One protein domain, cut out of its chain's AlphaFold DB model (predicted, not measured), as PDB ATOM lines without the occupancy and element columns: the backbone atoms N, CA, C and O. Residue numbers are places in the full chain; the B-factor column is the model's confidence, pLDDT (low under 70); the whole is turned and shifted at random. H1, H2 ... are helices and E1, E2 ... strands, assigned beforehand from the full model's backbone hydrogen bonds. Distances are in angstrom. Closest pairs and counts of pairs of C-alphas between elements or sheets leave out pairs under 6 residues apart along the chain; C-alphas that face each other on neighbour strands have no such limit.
ATOM      1  N   LEU A 309     137.492  95.485  75.482       92.00
ATOM      2  CA  LEU A 309     136.314  94.604  75.428       92.00
ATOM      3  C   LEU A 309     136.637  93.103  75.392       92.00
ATOM      4  O   LEU A 309     135.806  92.289  75.789       92.00
ATOM      5  N   TRP A 310     137.807  92.725  74.867       93.44
ATOM      6  CA  TRP A 310     138.289  91.340  74.863       93.44
ATOM      7  C   TRP A 310     138.966  90.960  76.185       93.44
ATOM      8  O   TRP A 310     138.749  89.856  76.674       93.44
ATOM      9  N   ARG A 311     139.766  91.861  76.773       91.62
ATOM     10  CA  ARG A 311     140.413  91.657  78.082       91.62
ATOM     11  C   ARG A 311     139.379  91.608  79.206       91.62
ATOM     12  O   ARG A 311     139.462  90.737  80.060       91.62
ATOM     13  N   GLU A 312     138.385  92.490  79.166       92.12
ATOM     14  CA  GLU A 312     137.264  92.543  80.113       92.12
ATOM     15  C   GLU A 312     136.422  91.259  80.044       92.12
ATOM     16  O   GLU A 312     136.176  90.619  81.065       92.12
ATOM     17  N   ALA A 313     136.071  90.815  78.830       93.88
ATOM     18  CA  ALA A 313     135.357  89.557  78.606       93.88
ATOM     19  C   ALA A 313     136.168  88.317  79.040       93.88
ATOM     20  O   ALA A 313     135.604  87.357  79.555       93.88
ATOM     21  N   GLN A 314     137.494  88.329  78.881       92.50
ATOM     22  CA  GLN A 314     138.369  87.274  79.408       92.50
ATOM     23  C   GLN A 314     138.431  87.287  80.942       92.50
ATOM     24  O   GLN A 314     138.420  86.227  81.567       92.50
ATOM     25  N   TRP A 315     138.464  88.469  81.556       90.56
ATOM     26  CA  TRP A 315     138.574  88.644  83.005       90.56
ATOM     27  C   TRP A 315     137.308  88.225  83.769       90.56
ATOM     28  O   TRP A 315     137.430  87.558  84.795       90.56
ATOM     29  N   ASP A 316     136.113  88.544  83.255       93.31
ATOM     30  CA  ASP A 316     134.804  88.147  83.820       93.31
ATOM     31  C   ASP A 316     134.662  86.616  83.972       93.31
ATOM     32  O   ASP A 316     134.158  86.094  84.974       93.31
ATOM     33  N   TRP A 317     135.190  85.872  82.999       92.62
ATOM     34  CA  TRP A 317     135.176  84.409  83.007       92.62
ATOM     35  C   TRP A 317     136.343  83.773  83.777       92.62
ATOM     36  O   TRP A 317     136.241  82.607  84.151       92.62
ATOM     37  N   SER A 318     137.401  84.529  84.088       86.62
ATOM     38  CA  SER A 318     138.582  84.024  84.804       86.62
ATOM     39  C   SER A 318     138.391  83.999  86.323       86.62
ATOM     40  O   SER A 318     138.042  85.009  86.947       86.62
ATOM     41  N   SER A 319     138.694  82.856  86.941       75.25
ATOM     42  CA  SER A 319     138.898  82.734  88.389       75.25
ATOM     43  C   SER A 319     140.191  83.427  88.838       75.25
ATOM     44  O   SER A 319     141.064  83.738  88.025       75.25
ATOM     45  N   ASP A 320     140.322  83.681  90.142       62.47
ATOM     46  CA  ASP A 320     141.413  84.503  90.679       62.47
ATOM     47  C   ASP A 320     142.813  83.937  90.369       62.47
ATOM     48  O   ASP A 320     143.713  84.708  90.050       62.47
ATOM     49  N   GLY A 321     142.980  82.607  90.361       60.62
ATOM     50  CA  GLY A 321     144.248  81.951  90.007       60.62
ATOM     51  C   GLY A 321     144.550  81.886  88.502       60.62
ATOM     52  O   GLY A 321     145.710  81.824  88.106       60.62
ATOM     53  N   GLU A 322     143.533  81.941  87.637       64.00
ATOM     54  CA  GLU A 322     143.726  81.946  86.174       64.00
ATOM     55  C   GLU A 322     144.162  83.323  85.654       64.00
ATOM     56  O   GLU A 322     144.767  83.433  84.587       64.00
ATOM     57  N   ARG A 323     143.882  84.396  86.403       66.44
ATOM     58  CA  ARG A 323     144.208  85.772  85.996       66.44
ATOM     59  C   ARG A 323     145.706  86.016  85.852       66.44
ATOM     60  O   ARG A 323     146.104  86.765  84.964       66.44
ATOM     61  N   GLU A 324     146.532  85.347  86.654       57.84
ATOM     62  CA  GLU A 324     147.995  85.397  86.527       57.84
ATOM     63  C   GLU A 324     148.494  84.675  85.260       57.84
ATOM     64  O   GLU A 324     149.514  85.056  84.681       57.84
ATOM     65  N   THR A 325     147.762  83.663  84.776       59.38
ATOM     66  CA  THR A 325     148.146  82.840  83.615       59.38
ATOM     67  C   THR A 325     147.504  83.272  82.294       59.38
ATOM     68  O   THR A 325     147.918  82.779  81.243       59.38
ATOM     69  N   LEU A 326     146.587  84.253  82.294       58.78
ATOM     70  CA  LEU A 326     145.925  84.820  81.101       58.78
ATOM     71  C   LEU A 326     146.875  85.287  79.981       58.78
ATOM     72  O   LEU A 326     146.457  85.432  78.833       58.78
ATOM     73  N   HIS A 327     148.143  85.555  80.296       55.78
ATOM     74  CA  HIS A 327     149.158  85.995  79.333       55.78
ATOM     75  C   HIS A 327     150.108  84.873  78.873       55.78
ATOM     76  O   HIS A 327     150.987  85.115  78.044       55.78
ATOM     77  N   SER A 328     149.933  83.643  79.368       55.38
ATOM     78  CA  SER A 328     150.727  82.478  78.972       55.38
ATOM     79  C   SER A 328     150.379  82.018  77.547       55.38
ATOM     80  O   SER A 328     149.223  81.682  77.291       55.38
ATOM     81  N   PRO A 329     151.350  81.908  76.613       53.34
ATOM     82  CA  PRO A 329     151.098  81.397  75.260       53.34
ATOM     83  C   PRO A 329     150.564  79.957  75.212       53.34
ATOM     84  O   PRO A 329     149.961  79.564  74.213       53.34
ATOM     85  N   SER A 330     150.798  79.177  76.273       54.69
ATOM     86  CA  SER A 330     150.349  77.787  76.422       54.69
ATOM     87  C   SER A 330     148.894  77.676  76.891       54.69
ATOM     88  O   SER A 330     148.251  76.641  76.689       54.69
ATOM     89  N   TYR A 331     148.370  78.725  77.532       64.06
ATOM     90  CA  TYR A 331     147.020  78.743  78.080       64.06
ATOM     91  C   TYR A 331     146.013  79.186  77.014       64.06
ATOM     92  O   TYR A 331     146.216  80.160  76.286       64.06
ATOM     93  N   ALA A 332     144.915  78.445  76.909       72.12
ATOM     94  CA  ALA A 332     143.788  78.766  76.046       72.12
ATOM     95  C   ALA A 332     142.596  79.113  76.955       72.12
ATOM     96  O   ALA A 332     141.794  78.228  77.236       72.12
ATOM     97  N   PRO A 333     142.491  80.364  77.453       83.00
ATOM     98  CA  PRO A 333     141.433  80.742  78.386       83.00
ATOM     99  C   PRO A 333     140.055  80.553  77.760       83.00
ATOM    100  O   PRO A 333     139.858  80.872  76.588       83.00
ATOM    101  N   VAL A 334     139.098  80.095  78.561       91.00
ATOM    102  CA  VAL A 334     137.733  79.764  78.136       91.00
ATOM    103  C   VAL A 334     136.802  80.859  78.649       91.00
ATOM    104  O   VAL A 334     136.634  81.028  79.852       91.00
ATOM    105  N   TRP A 335     136.252  81.656  77.733       95.12
ATOM    106  CA  TRP A 335     135.548  82.904  78.047       95.12
ATOM    107  C   TRP A 335     134.463  83.224  77.017       95.12
ATOM    108  O   TRP A 335     134.425  82.648  75.927       95.12
ATOM    109  N   SER A 336     133.604  84.189  77.338       97.00
ATOM    110  CA  SER A 336     132.559  84.682  76.445       97.00
ATOM    111  C   SER A 336     132.421  86.201  76.500       97.00
ATOM    112  O   SER A 336     132.700  86.830  77.516       97.00
ATOM    113  N   PHE A 337     131.959  86.802  75.403       97.31
ATOM    114  CA  PHE A 337     131.488  88.187  75.383       97.31
ATOM    115  C   PHE A 337     130.163  88.368  76.143       97.31
ATOM    116  O   PHE A 337     129.827  89.498  76.517       97.31
ATOM    117  N   TRP A 338     129.419  87.283  76.363       97.75
ATOM    118  CA  TRP A 338     128.221  87.256  77.197       97.75
ATOM    119  C   TRP A 338     128.631  87.147  78.671       97.75
ATOM    120  O   TRP A 338     129.527  86.362  78.991       97.75
ATOM    121  N   SER A 339     128.047  87.955  79.561       96.62
ATOM    122  CA  SER A 339     128.535  88.040  80.946       96.62
ATOM    123  C   SER A 339     128.278  86.758  81.731       96.62
ATOM    124  O   SER A 339     127.199  86.160  81.658       96.62
ATOM    125  N   ARG A 340     129.248  86.367  82.559       95.88
ATOM    126  CA  ARG A 340     129.133  85.231  83.478       95.88
ATOM    127  C   ARG A 340     127.907  85.368  84.381       95.88
ATOM    128  O   ARG A 340     127.184  84.394  84.577       95.88
ATOM    129  N   ALA A 341     127.636  86.581  84.866       95.94
ATOM    130  CA  ALA A 341     126.465  86.887  85.683       95.94
ATOM    131  C   ALA A 341     125.136  86.676  84.929       95.94
ATOM    132  O   ALA A 341     124.236  86.019  85.460       95.94
ATOM    133  N   ALA A 342     125.007  87.172  83.689       96.75
ATOM    134  CA  ALA A 342     123.800  86.963  82.890       96.75
ATOM    135  C   ALA A 342     123.592  85.481  82.557       96.75
ATOM    136  O   ALA A 342     122.488  84.971  82.717       96.75
ATOM    137  N   VAL A 343     124.647  84.762  82.162       97.12
ATOM    138  CA  VAL A 343     124.549  83.336  81.809       97.12
ATOM    139  C   VAL A 343     124.220  82.470  83.028       97.12
ATOM    140  O   VAL A 343     123.374  81.583  82.929       97.12
ATOM    141  N   GLN A 344     124.790  82.764  84.203       95.81
ATOM    142  CA  GLN A 344     124.401  82.100  85.453       95.81
ATOM    143  C   GLN A 344     122.928  82.354  85.806       95.81
ATOM    144  O   GLN A 344     122.231  81.410  86.174       95.81
ATOM    145  N   ARG A 345     122.428  83.588  85.651       96.69
ATOM    146  CA  ARG A 345     121.011  83.923  85.879       96.69
ATOM    147  C   ARG A 345     120.085  83.215  84.885       96.69
ATOM    148  O   ARG A 345     119.137  82.558  85.301       96.69
ATOM    149  N   LEU A 346     120.410  83.252  83.593       96.19
ATOM    150  CA  LEU A 346     119.653  82.574  82.534       96.19
ATOM    151  C   LEU A 346     119.598  81.053  82.742       96.19
ATOM    152  O   LEU A 346     118.523  80.474  82.638       96.19
ATOM    153  N   SER A 347     120.702  80.412  83.147       95.69
ATOM    154  CA  SER A 347     120.743  78.971  83.471       95.69
ATOM    155  C   SER A 347     119.917  78.550  84.701       95.69
ATOM    156  O   SER A 347     119.861  77.362  85.025       95.69
ATOM    157  N   ARG A 348     119.305  79.520  85.396       95.56
ATOM    158  CA  ARG A 348     118.407  79.353  86.552       95.56
ATOM    159  C   ARG A 348     116.980  79.836  86.285       95.56
ATOM    160  O   ARG A 348     116.107  79.629  87.127       95.56
ATOM    161  N   ALA A 349     116.724  80.475  85.143       93.56
ATOM    162  CA  ALA A 349     115.393  80.951  84.793       93.56
ATOM    163  C   ALA A 349     114.426  79.763  84.662       93.56
ATOM    164  O   ALA A 349     114.762  78.727  84.090       93.56
ATOM    165  N   ARG A 350     113.196  79.902  85.175       88.38
ATOM    166  CA  ARG A 350     112.230  78.790  85.278       88.38
ATOM    167  C   ARG A 350     111.955  78.094  83.937       88.38
ATOM    168  O   ARG A 350     111.678  76.895  83.936       88.38
ATOM    169  N   ARG A 351     112.033  78.838  82.829       89.62
ATOM    170  CA  ARG A 351     111.795  78.371  81.453       89.62
ATOM    171  C   ARG A 351     113.036  77.806  80.751       89.62
ATOM    172  O   ARG A 351     112.937  77.452  79.586       89.62
ATOM    173  N   VAL A 352     114.190  77.732  81.409       92.50
ATOM    174  CA  VAL A 352     115.455  77.270  80.815       92.50
ATOM    175  C   VAL A 352     115.860  75.940  81.454       92.50
ATOM    176  O   VAL A 352     115.833  75.801  82.677       92.50
ATOM    177  N   ASP A 353     116.235  74.961  80.631       93.06
ATOM    178  CA  ASP A 353     116.844  73.708  81.094       93.06
ATOM    179  C   ASP A 353     118.364  73.798  81.179       93.06
ATOM    180  O   ASP A 353     118.969  73.244  82.100       93.06
ATOM    181  N   SER A 354     118.987  74.516  80.244       95.38
ATOM    182  CA  SER A 354     120.414  74.815  80.295       95.38
ATOM    183  C   SER A 354     120.773  76.064  79.493       95.38
ATOM    184  O   SER A 354     120.096  76.431  78.532       95.38
ATOM    185  N   ALA A 355     121.866  76.716  79.884       97.19
ATOM    186  CA  ALA A 355     122.527  77.749  79.093       97.19
ATOM    187  C   ALA A 355     123.923  77.271  78.692       97.19
ATOM    188  O   ALA A 355     124.538  76.498  79.418       97.19
ATOM    189  N   MET A 356     124.479  77.747  77.584       97.56
ATOM    190  CA  MET A 356     125.883  77.515  77.252       97.56
ATOM    191  C   MET A 356     126.456  78.670  76.436       97.56
ATOM    192  O   MET A 356     125.737  79.343  75.697       97.56
ATOM    193  N   THR A 357     127.750  78.952  76.592       97.94
ATOM    194  CA  THR A 357     128.378  80.092  75.925       97.94
ATOM    195  C   THR A 357     129.871  79.888  75.683       97.94
ATOM    196  O   THR A 357     130.549  79.255  76.489       97.94
ATOM    197  N   LEU A 358     130.382  80.435  74.576       97.25
ATOM    198  CA  LEU A 358     131.815  80.516  74.277       97.25
ATOM    199  C   LEU A 358     132.066  81.587  73.204       97.25
ATOM    200  O   LEU A 358     131.390  81.616  72.170       97.25
ATOM    201  N   GLY A 359     133.044  82.467  73.425       96.94
ATOM    202  CA  GLY A 359     133.364  83.569  72.516       96.94
ATOM    203  C   GLY A 359     132.150  84.456  72.223       96.94
ATOM    204  O   GLY A 359     131.655  85.158  73.097       96.94
ATOM    205  N   CYS A 360     131.675  84.454  70.977       97.62
ATOM    206  CA  CYS A 360     130.522  85.254  70.554       97.62
ATOM    207  C   CYS A 360     129.155  84.600  70.790       97.62
ATOM    208  O   CYS A 360     128.145  85.266  70.558       97.62
ATOM    209  N   VAL A 361     129.096  83.311  71.129       98.00
ATOM    210  CA  VAL A 361     127.862  82.509  71.085       98.00
ATOM    211  C   VAL A 361     127.275  82.355  72.482       98.00
ATOM    212  O   VAL A 361     127.989  81.972  73.405       98.00
ATOM    213  N   LEU A 362     125.977  82.604  72.622       98.00
ATOM    214  CA  LEU A 362     125.139  82.209  73.752       98.00
ATOM    215  C   LEU A 362     124.014  81.330  73.204       98.00
ATOM    216  O   LEU A 362     123.347  81.732  72.257       98.00
ATOM    217  N   ALA A 363     123.797  80.161  73.794       97.44
ATOM    218  CA  ALA A 363     122.677  79.274  73.503       97.44
ATOM    219  C   ALA A 363     121.923  78.950  74.799       97.44
ATOM    220  O   ALA A 363     122.537  78.812  75.858       97.44
ATOM    221  N   LEU A 364     120.602  78.834  74.714       96.19
ATOM    222  CA  LEU A 364     119.696  78.466  75.798       96.19
ATOM    223  C   LEU A 364     118.781  77.345  75.301       96.19
ATOM    224  O   LEU A 364     118.064  77.546  74.323       96.19
ATOM    225  N   SER A 365     118.772  76.198  75.978       93.38
ATOM    226  CA  SER A 365     117.742  75.175  75.779       93.38
ATOM    227  C   SER A 365     116.544  75.514  76.667       93.38
ATOM    228  O   SER A 365     116.677  75.648  77.888       93.38
ATOM    229  N   ILE A 366     115.390  75.727  76.041       91.25
ATOM    230  CA  ILE A 366     114.150  76.183  76.674       91.25
ATOM    231  C   ILE A 366     113.294  74.975  77.062       91.25
ATOM    232  O   ILE A 366     113.177  74.020  76.301       91.25
ATOM    233  N   ARG A 367     112.654  75.015  78.233       82.69
ATOM    234  CA  ARG A 367     111.665  74.005  78.629       82.69
ATOM    235  C   ARG A 367     110.473  74.060  77.691       82.69
ATOM    236  O   ARG A 367     109.771  75.070  77.658       82.69
ATOM    237  N   ASP A 368     110.265  72.971  76.968       68.50
ATOM    238  CA  ASP A 368     109.235  72.851  75.947       68.50
ATOM    239  C   ASP A 368     108.362  71.633  76.268       68.50
ATOM    240  O   ASP A 368     108.825  70.492  76.217       68.50
ATOM    241  N   ASP A 369     107.101  71.871  76.634       54.47
ATOM    242  CA  ASP A 369     106.126  70.805  76.914       54.47
ATOM    243  C   ASP A 369     105.612  70.143  75.611       54.47
ATOM    244  O   ASP A 369     104.892  69.142  75.655       54.47
ATOM    245  N   VAL A 370     105.957  70.700  74.438       49.91
ATOM    246  CA  VAL A 370     105.519  70.248  73.107       49.91
ATOM    247  C   VAL A 370     106.693  70.329  72.121       49.91
ATOM    248  O   VAL A 370     107.226  71.400  71.877       49.91
ATOM    249  N   GLY A 371     107.098  69.200  71.529       45.72
ATOM    250  CA  GLY A 371     108.339  69.108  70.741       45.72
ATOM    251  C   GLY A 371     108.440  70.054  69.531       45.72
ATOM    252  O   GLY A 371     107.508  70.175  68.733       45.72
ATOM    253  N   SER A 372     109.614  70.674  69.377       46.34
ATOM    254  CA  SER A 372     109.931  71.740  68.413       46.34
ATOM    255  C   SER A 372     110.939  71.319  67.314       46.34
ATOM    256  O   SER A 372     111.371  70.172  67.248       46.34
ATOM    257  N   GLY A 373     111.211  72.225  66.359       45.09
ATOM    258  CA  GLY A 373     111.727  71.926  65.006       45.09
ATOM    259  C   GLY A 373     113.246  71.671  64.844       45.09
ATOM    260  O   GLY A 373     113.872  71.092  65.720       45.09
ATOM    261  N   PRO A 374     113.882  72.061  63.714       39.84
ATOM    262  CA  PRO A 374     115.244  71.616  63.363       39.84
ATOM    263  C   PRO A 374     116.388  72.204  64.212       39.84
ATOM    264  O   PRO A 374     117.487  71.665  64.184       39.84
ATOM    265  N   LEU A 375     116.142  73.276  64.975       48.19
ATOM    266  CA  LEU A 375     117.038  73.760  66.042       48.19
ATOM    267  C   LEU A 375     116.578  73.292  67.438       48.19
ATOM    268  O   LEU A 375     117.105  73.747  68.450       48.19
ATOM    269  N   GLY A 376     115.574  72.415  67.500       60.69
ATOM    270  CA  GLY A 376     114.888  72.010  68.719       60.69
ATOM    271  C   GLY A 376     114.309  73.196  69.489       60.69
ATOM    272  O   GLY A 376     113.866  74.194  68.915       60.69
ATOM    273  N   ASN A 377     114.389  73.080  70.808       82.56
ATOM    274  CA  ASN A 377     113.967  74.062  71.800       82.56
ATOM    275  C   ASN A 377     115.036  75.141  72.084       82.56
ATOM    276  O   ASN A 377     115.086  75.683  73.190       82.56
ATOM    277  N   VAL A 378     115.942  75.426  71.137       90.06
ATOM    278  CA  VAL A 378     117.128  76.264  71.388       90.06
ATOM    279  C   VAL A 378     116.957  77.695  70.879       90.06
ATOM    280  O   VAL A 378     116.814  77.944  69.682       90.06
ATOM    281  N   ILE A 379     117.080  78.659  71.793       92.38
ATOM    282  CA  ILE A 379     117.280  80.078  71.473       92.38
ATOM    283  C   ILE A 379     118.782  80.360  71.510       92.38
ATOM    284  O   ILE A 379     119.437  80.056  72.504       92.38
ATOM    285  N   TYR A 380     119.340  80.985  70.471       94.75
ATOM    286  CA  TYR A 380     120.736  81.430  70.487       94.75
ATOM    287  C   TYR A 380     120.891  82.900  70.088       94.75
ATOM    288  O   TYR A 380     120.168  83.426  69.242       94.75
ATOM    289  N   LEU A 381     121.875  83.560  70.696       96.50
ATOM    290  CA  LEU A 381     122.328  84.904  70.359       96.50
ATOM    291  C   LEU A 381     123.806  84.830  69.967       96.50
ATOM    292  O   LEU A 381     124.606  84.127  70.584       96.50
ATOM    293  N   MET A 382     124.190  85.574  68.930       96.44
ATOM    294  CA  MET A 382     125.561  85.577  68.425       96.44
ATOM    295  C   MET A 382     126.013  87.003  68.127       96.44
ATOM    296  O   MET A 382     125.513  87.635  67.199       96.44
ATOM    297  N   CYS A 383     126.977  87.508  68.897       96.31
ATOM    298  CA  CYS A 383     127.535  88.838  68.667       96.31
ATOM    299  C   CYS A 383     128.612  88.832  67.560       96.31
ATOM    300  O   CYS A 383     129.059  87.784  67.071       96.31
ATOM    301  N   SER A 384     129.067  90.023  67.180       94.81
ATOM    302  CA  SER A 384     130.291  90.211  66.400       94.81
ATOM    303  C   SER A 384     131.495  90.377  67.327       94.81
ATOM    304  O   SER A 384     131.362  90.762  68.488       94.81
ATOM    305  N   LEU A 385     132.695  90.148  66.786       94.56
ATOM    306  CA  LEU A 385     133.992  90.254  67.479       94.56
ATOM    307  C   LEU A 385     134.348  91.679  67.970       94.56
ATOM    308  O   LEU A 385     135.408  91.899  68.556       94.56
ATOM    309  N   ASN A 386     133.471  92.643  67.692       94.19
ATOM    310  CA  ASN A 386     133.568  94.061  68.015       94.19
ATOM    311  C   ASN A 386     132.230  94.660  68.507       94.19
ATOM    312  O   ASN A 386     132.103  95.883  68.531       94.19
ATOM    313  N   THR A 387     131.220  93.849  68.858       96.25
ATOM    314  CA  THR A 387     129.943  94.381  69.370       96.25
ATOM    315  C   THR A 387     130.183  95.124  70.696       96.25
ATOM    316  O   THR A 387     130.716  94.511  71.635       96.25
ATOM    317  N   PRO A 388     129.791  96.414  70.811       94.38
ATOM    318  CA  PRO A 388     129.952  97.191  72.038       94.38
ATOM    319  C   PRO A 388     129.340  96.484  73.247       94.38
ATOM    320  O   PRO A 388     128.346  95.771  73.111       94.38
ATOM    321  N   GLU A 389     129.919  96.679  74.432       93.38
ATOM    322  CA  GLU A 389     129.392  96.044  75.643       93.38
ATOM    323  C   GLU A 389     127.953  96.474  75.938       93.38
ATOM    324  O   GLU A 389     127.127  95.602  76.180       93.38
ATOM    325  N   LEU A 390     127.627  97.768  75.832       95.50
ATOM    326  CA  LEU A 390     126.276  98.286  76.077       95.50
ATOM    327  C   LEU A 390     125.197  97.470  75.340       95.50
ATOM    328  O   LEU A 390     124.275  96.969  75.971       95.50
ATOM    329  N   VAL A 391     125.392  97.223  74.041       96.94
ATOM    330  CA  VAL A 391     124.469  96.439  73.197       96.94
ATOM    331  C   VAL A 391     124.360  94.978  73.661       96.94
ATOM    332  O   VAL A 391     123.291  94.376  73.575       96.94
ATOM    333  N   ARG A 392     125.447  94.389  74.184       96.38
ATOM    334  CA  ARG A 392     125.421  93.042  74.785       96.38
ATOM    335  C   ARG A 392     124.655  93.029  76.111       96.38
ATOM    336  O   ARG A 392     123.846  92.134  76.314       96.38
ATOM    337  N   ARG A 393     124.849  94.030  76.978       96.56
ATOM    338  CA  ARG A 393     124.138  94.147  78.267       96.56
ATOM    339  C   ARG A 393     122.650  94.455  78.083       96.56
ATOM    340  O   ARG A 393     121.825  93.909  78.807       96.56
ATOM    341  N   GLU A 394     122.287  95.265  77.091       97.44
ATOM    342  CA  GLU A 394     120.893  95.500  76.694       97.44
ATOM    343  C   GLU A 394     120.221  94.204  76.214       97.44
ATOM    344  O   GLU A 394     119.132  93.872  76.681       97.44
ATOM    345  N   ALA A 395     120.895  93.425  75.358       97.06
ATOM    346  CA  ALA A 395     120.401  92.124  74.906       97.06
ATOM    347  C   ALA A 395     120.290  91.092  76.047       97.06
ATOM    348  O   ALA A 395     119.295  90.376  76.121       97.06
ATOM    349  N   GLU A 396     121.266  91.042  76.963       97.12
ATOM    350  CA  GLU A 396     121.217  90.205  78.173       97.12
ATOM    351  C   GLU A 396     120.013  90.565  79.052       97.12
ATOM    352  O   GLU A 396     119.228  89.686  79.403       97.12
ATOM    353  N   ASN A 397     119.815  91.852  79.355       96.44
ATOM    354  CA  ASN A 397     118.698  92.320  80.177       96.44
ATOM    355  C   ASN A 397     117.331  92.041  79.531       96.44
ATOM    356  O   ASN A 397     116.405  91.619  80.224       96.44
ATOM    357  N   ALA A 398     117.201  92.230  78.213       95.81
ATOM    358  CA  ALA A 398     115.973  91.923  77.481       95.81
ATOM    359  C   ALA A 398     115.654  90.416  77.491       95.81
ATOM    360  O   ALA A 398     114.509  90.028  77.722       95.81
ATOM    361  N   LEU A 399     116.667  89.566  77.293       94.44
ATOM    362  CA  LEU A 399     116.529  88.108  77.299       94.44
ATOM    363  C   LEU A 399     116.174  87.566  78.693       94.44
ATOM    364  O   LEU A 399     115.302  86.711  78.815       94.44
ATOM    365  N   ILE A 400     116.802  88.107  79.742       94.56
ATOM    366  CA  ILE A 400     116.476  87.813  81.144       94.56
ATOM    367  C   ILE A 400     115.019  88.197  81.441       94.56
ATOM    368  O   ILE A 400     114.250  87.362  81.916       94.56
ATOM    369  N   GLY A 401     114.612  89.425  81.101       93.12
ATOM    370  CA  GLY A 401     113.247  89.908  81.336       93.12
ATOM    371  C   GLY A 401     112.167  89.106  80.599       93.12
ATOM    372  O   GLY A 401     111.063  88.961  81.114       93.12
ATOM    373  N   ALA A 402     112.486  88.544  79.430       91.62
ATOM    374  CA  ALA A 402     111.573  87.699  78.660       91.62
ATOM    375  C   ALA A 402     111.449  86.253  79.185       91.62
ATOM    376  O   ALA A 402     110.450  85.595  78.903       91.62
ATOM    377  N   LEU A 403     112.446  85.744  79.922       89.19
ATOM    378  CA  LEU A 403     112.502  84.347  80.389       89.19
ATOM    379  C   LEU A 403     112.188  84.167  81.883       89.19
ATOM    380  O   LEU A 403     111.930  83.042  82.321       89.19
ATOM    381  N   GLU A 404     112.193  85.255  82.656       85.25
ATOM    382  CA  GLU A 404     111.762  85.283  84.064       85.25
ATOM    383  C   GLU A 404     110.280  85.672  84.254       85.25
ATOM    384  O   GLU A 404     109.767  85.554  85.368       85.25
ATOM    385  N   ALA A 405     109.593  86.091  83.182       75.12
ATOM    386  CA  ALA A 405     108.144  86.336  83.128       75.12
ATOM    387  C   ALA A 405     107.341  85.052  82.836       75.12
ATOM    388  O   ALA A 405     106.177  84.926  83.269       75.12
TER     389      ALA A 405
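AT A GLANCE: This is residues 309 to 405 of the 405 residues of the protein "Tpa_inf: bifunctional dethiobiotin synthetase adenosylmethionine-8-amino-7-oxononanoate aminotransferase" of Ceraceosorus bombacis (UniProt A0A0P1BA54). A small sheet, E1 E2 E3, has H2 packed along E1 and H3 side by side with H2; H1 and the loop of residues 318 to 339 extend one end. The printed part has 97 residues, with H1, H2, E1, E2, E3, H3 in order, mixed helices and strands. The sheet is a meander, each strand the antiparallel neighbour of the one before. The whole is only just compact, close to loose, with radius of gyration of the C-alphas 14.8 A and spans 47 by 26 by 23 A.

IN THESE COORDINATES: Find C-alpha 309 at (136.314, 94.604, 75.428); H1 runs to 317, 12.8 A. Next come H2, 340 to 346, E1, 352 to 358, 17.9 A, E2, 361 to 366, 16.1 A, and E3, 378 to 382. H3, 389 to 403, 21.1 A, ends at (112.502, 84.347, 80.389).

HOW THE PARTS SIT: Hairpins E1 and E2, and E2 and E3, have N 356 and O 363, and N 364 and O 379, within hydrogen-bond range, each 2.8 A. H2 is on the sheet, closest C-alphas Val 343 and Ala 355, 6.5 A. H3 touches H2, closest C-alphas Glu 396 and Ala 342, 6.3 A, and only grazes the sheet. H1 is close but not clearly touching H2, closest C-alphas Trp 317 and Arg 340, 6.1 A. Every O i to N i+4 pair is within range in H2 and H3, 4 of 5 in H1.

THE WHOLE: The farthest C-alphas, Ser 328 and Val 370, are 47.2 A apart. The printed part has no cut; links H1 to H2 and E2 to E3 are long. Look for pLDDT under 70 at 320 to 331 and 368 to 376.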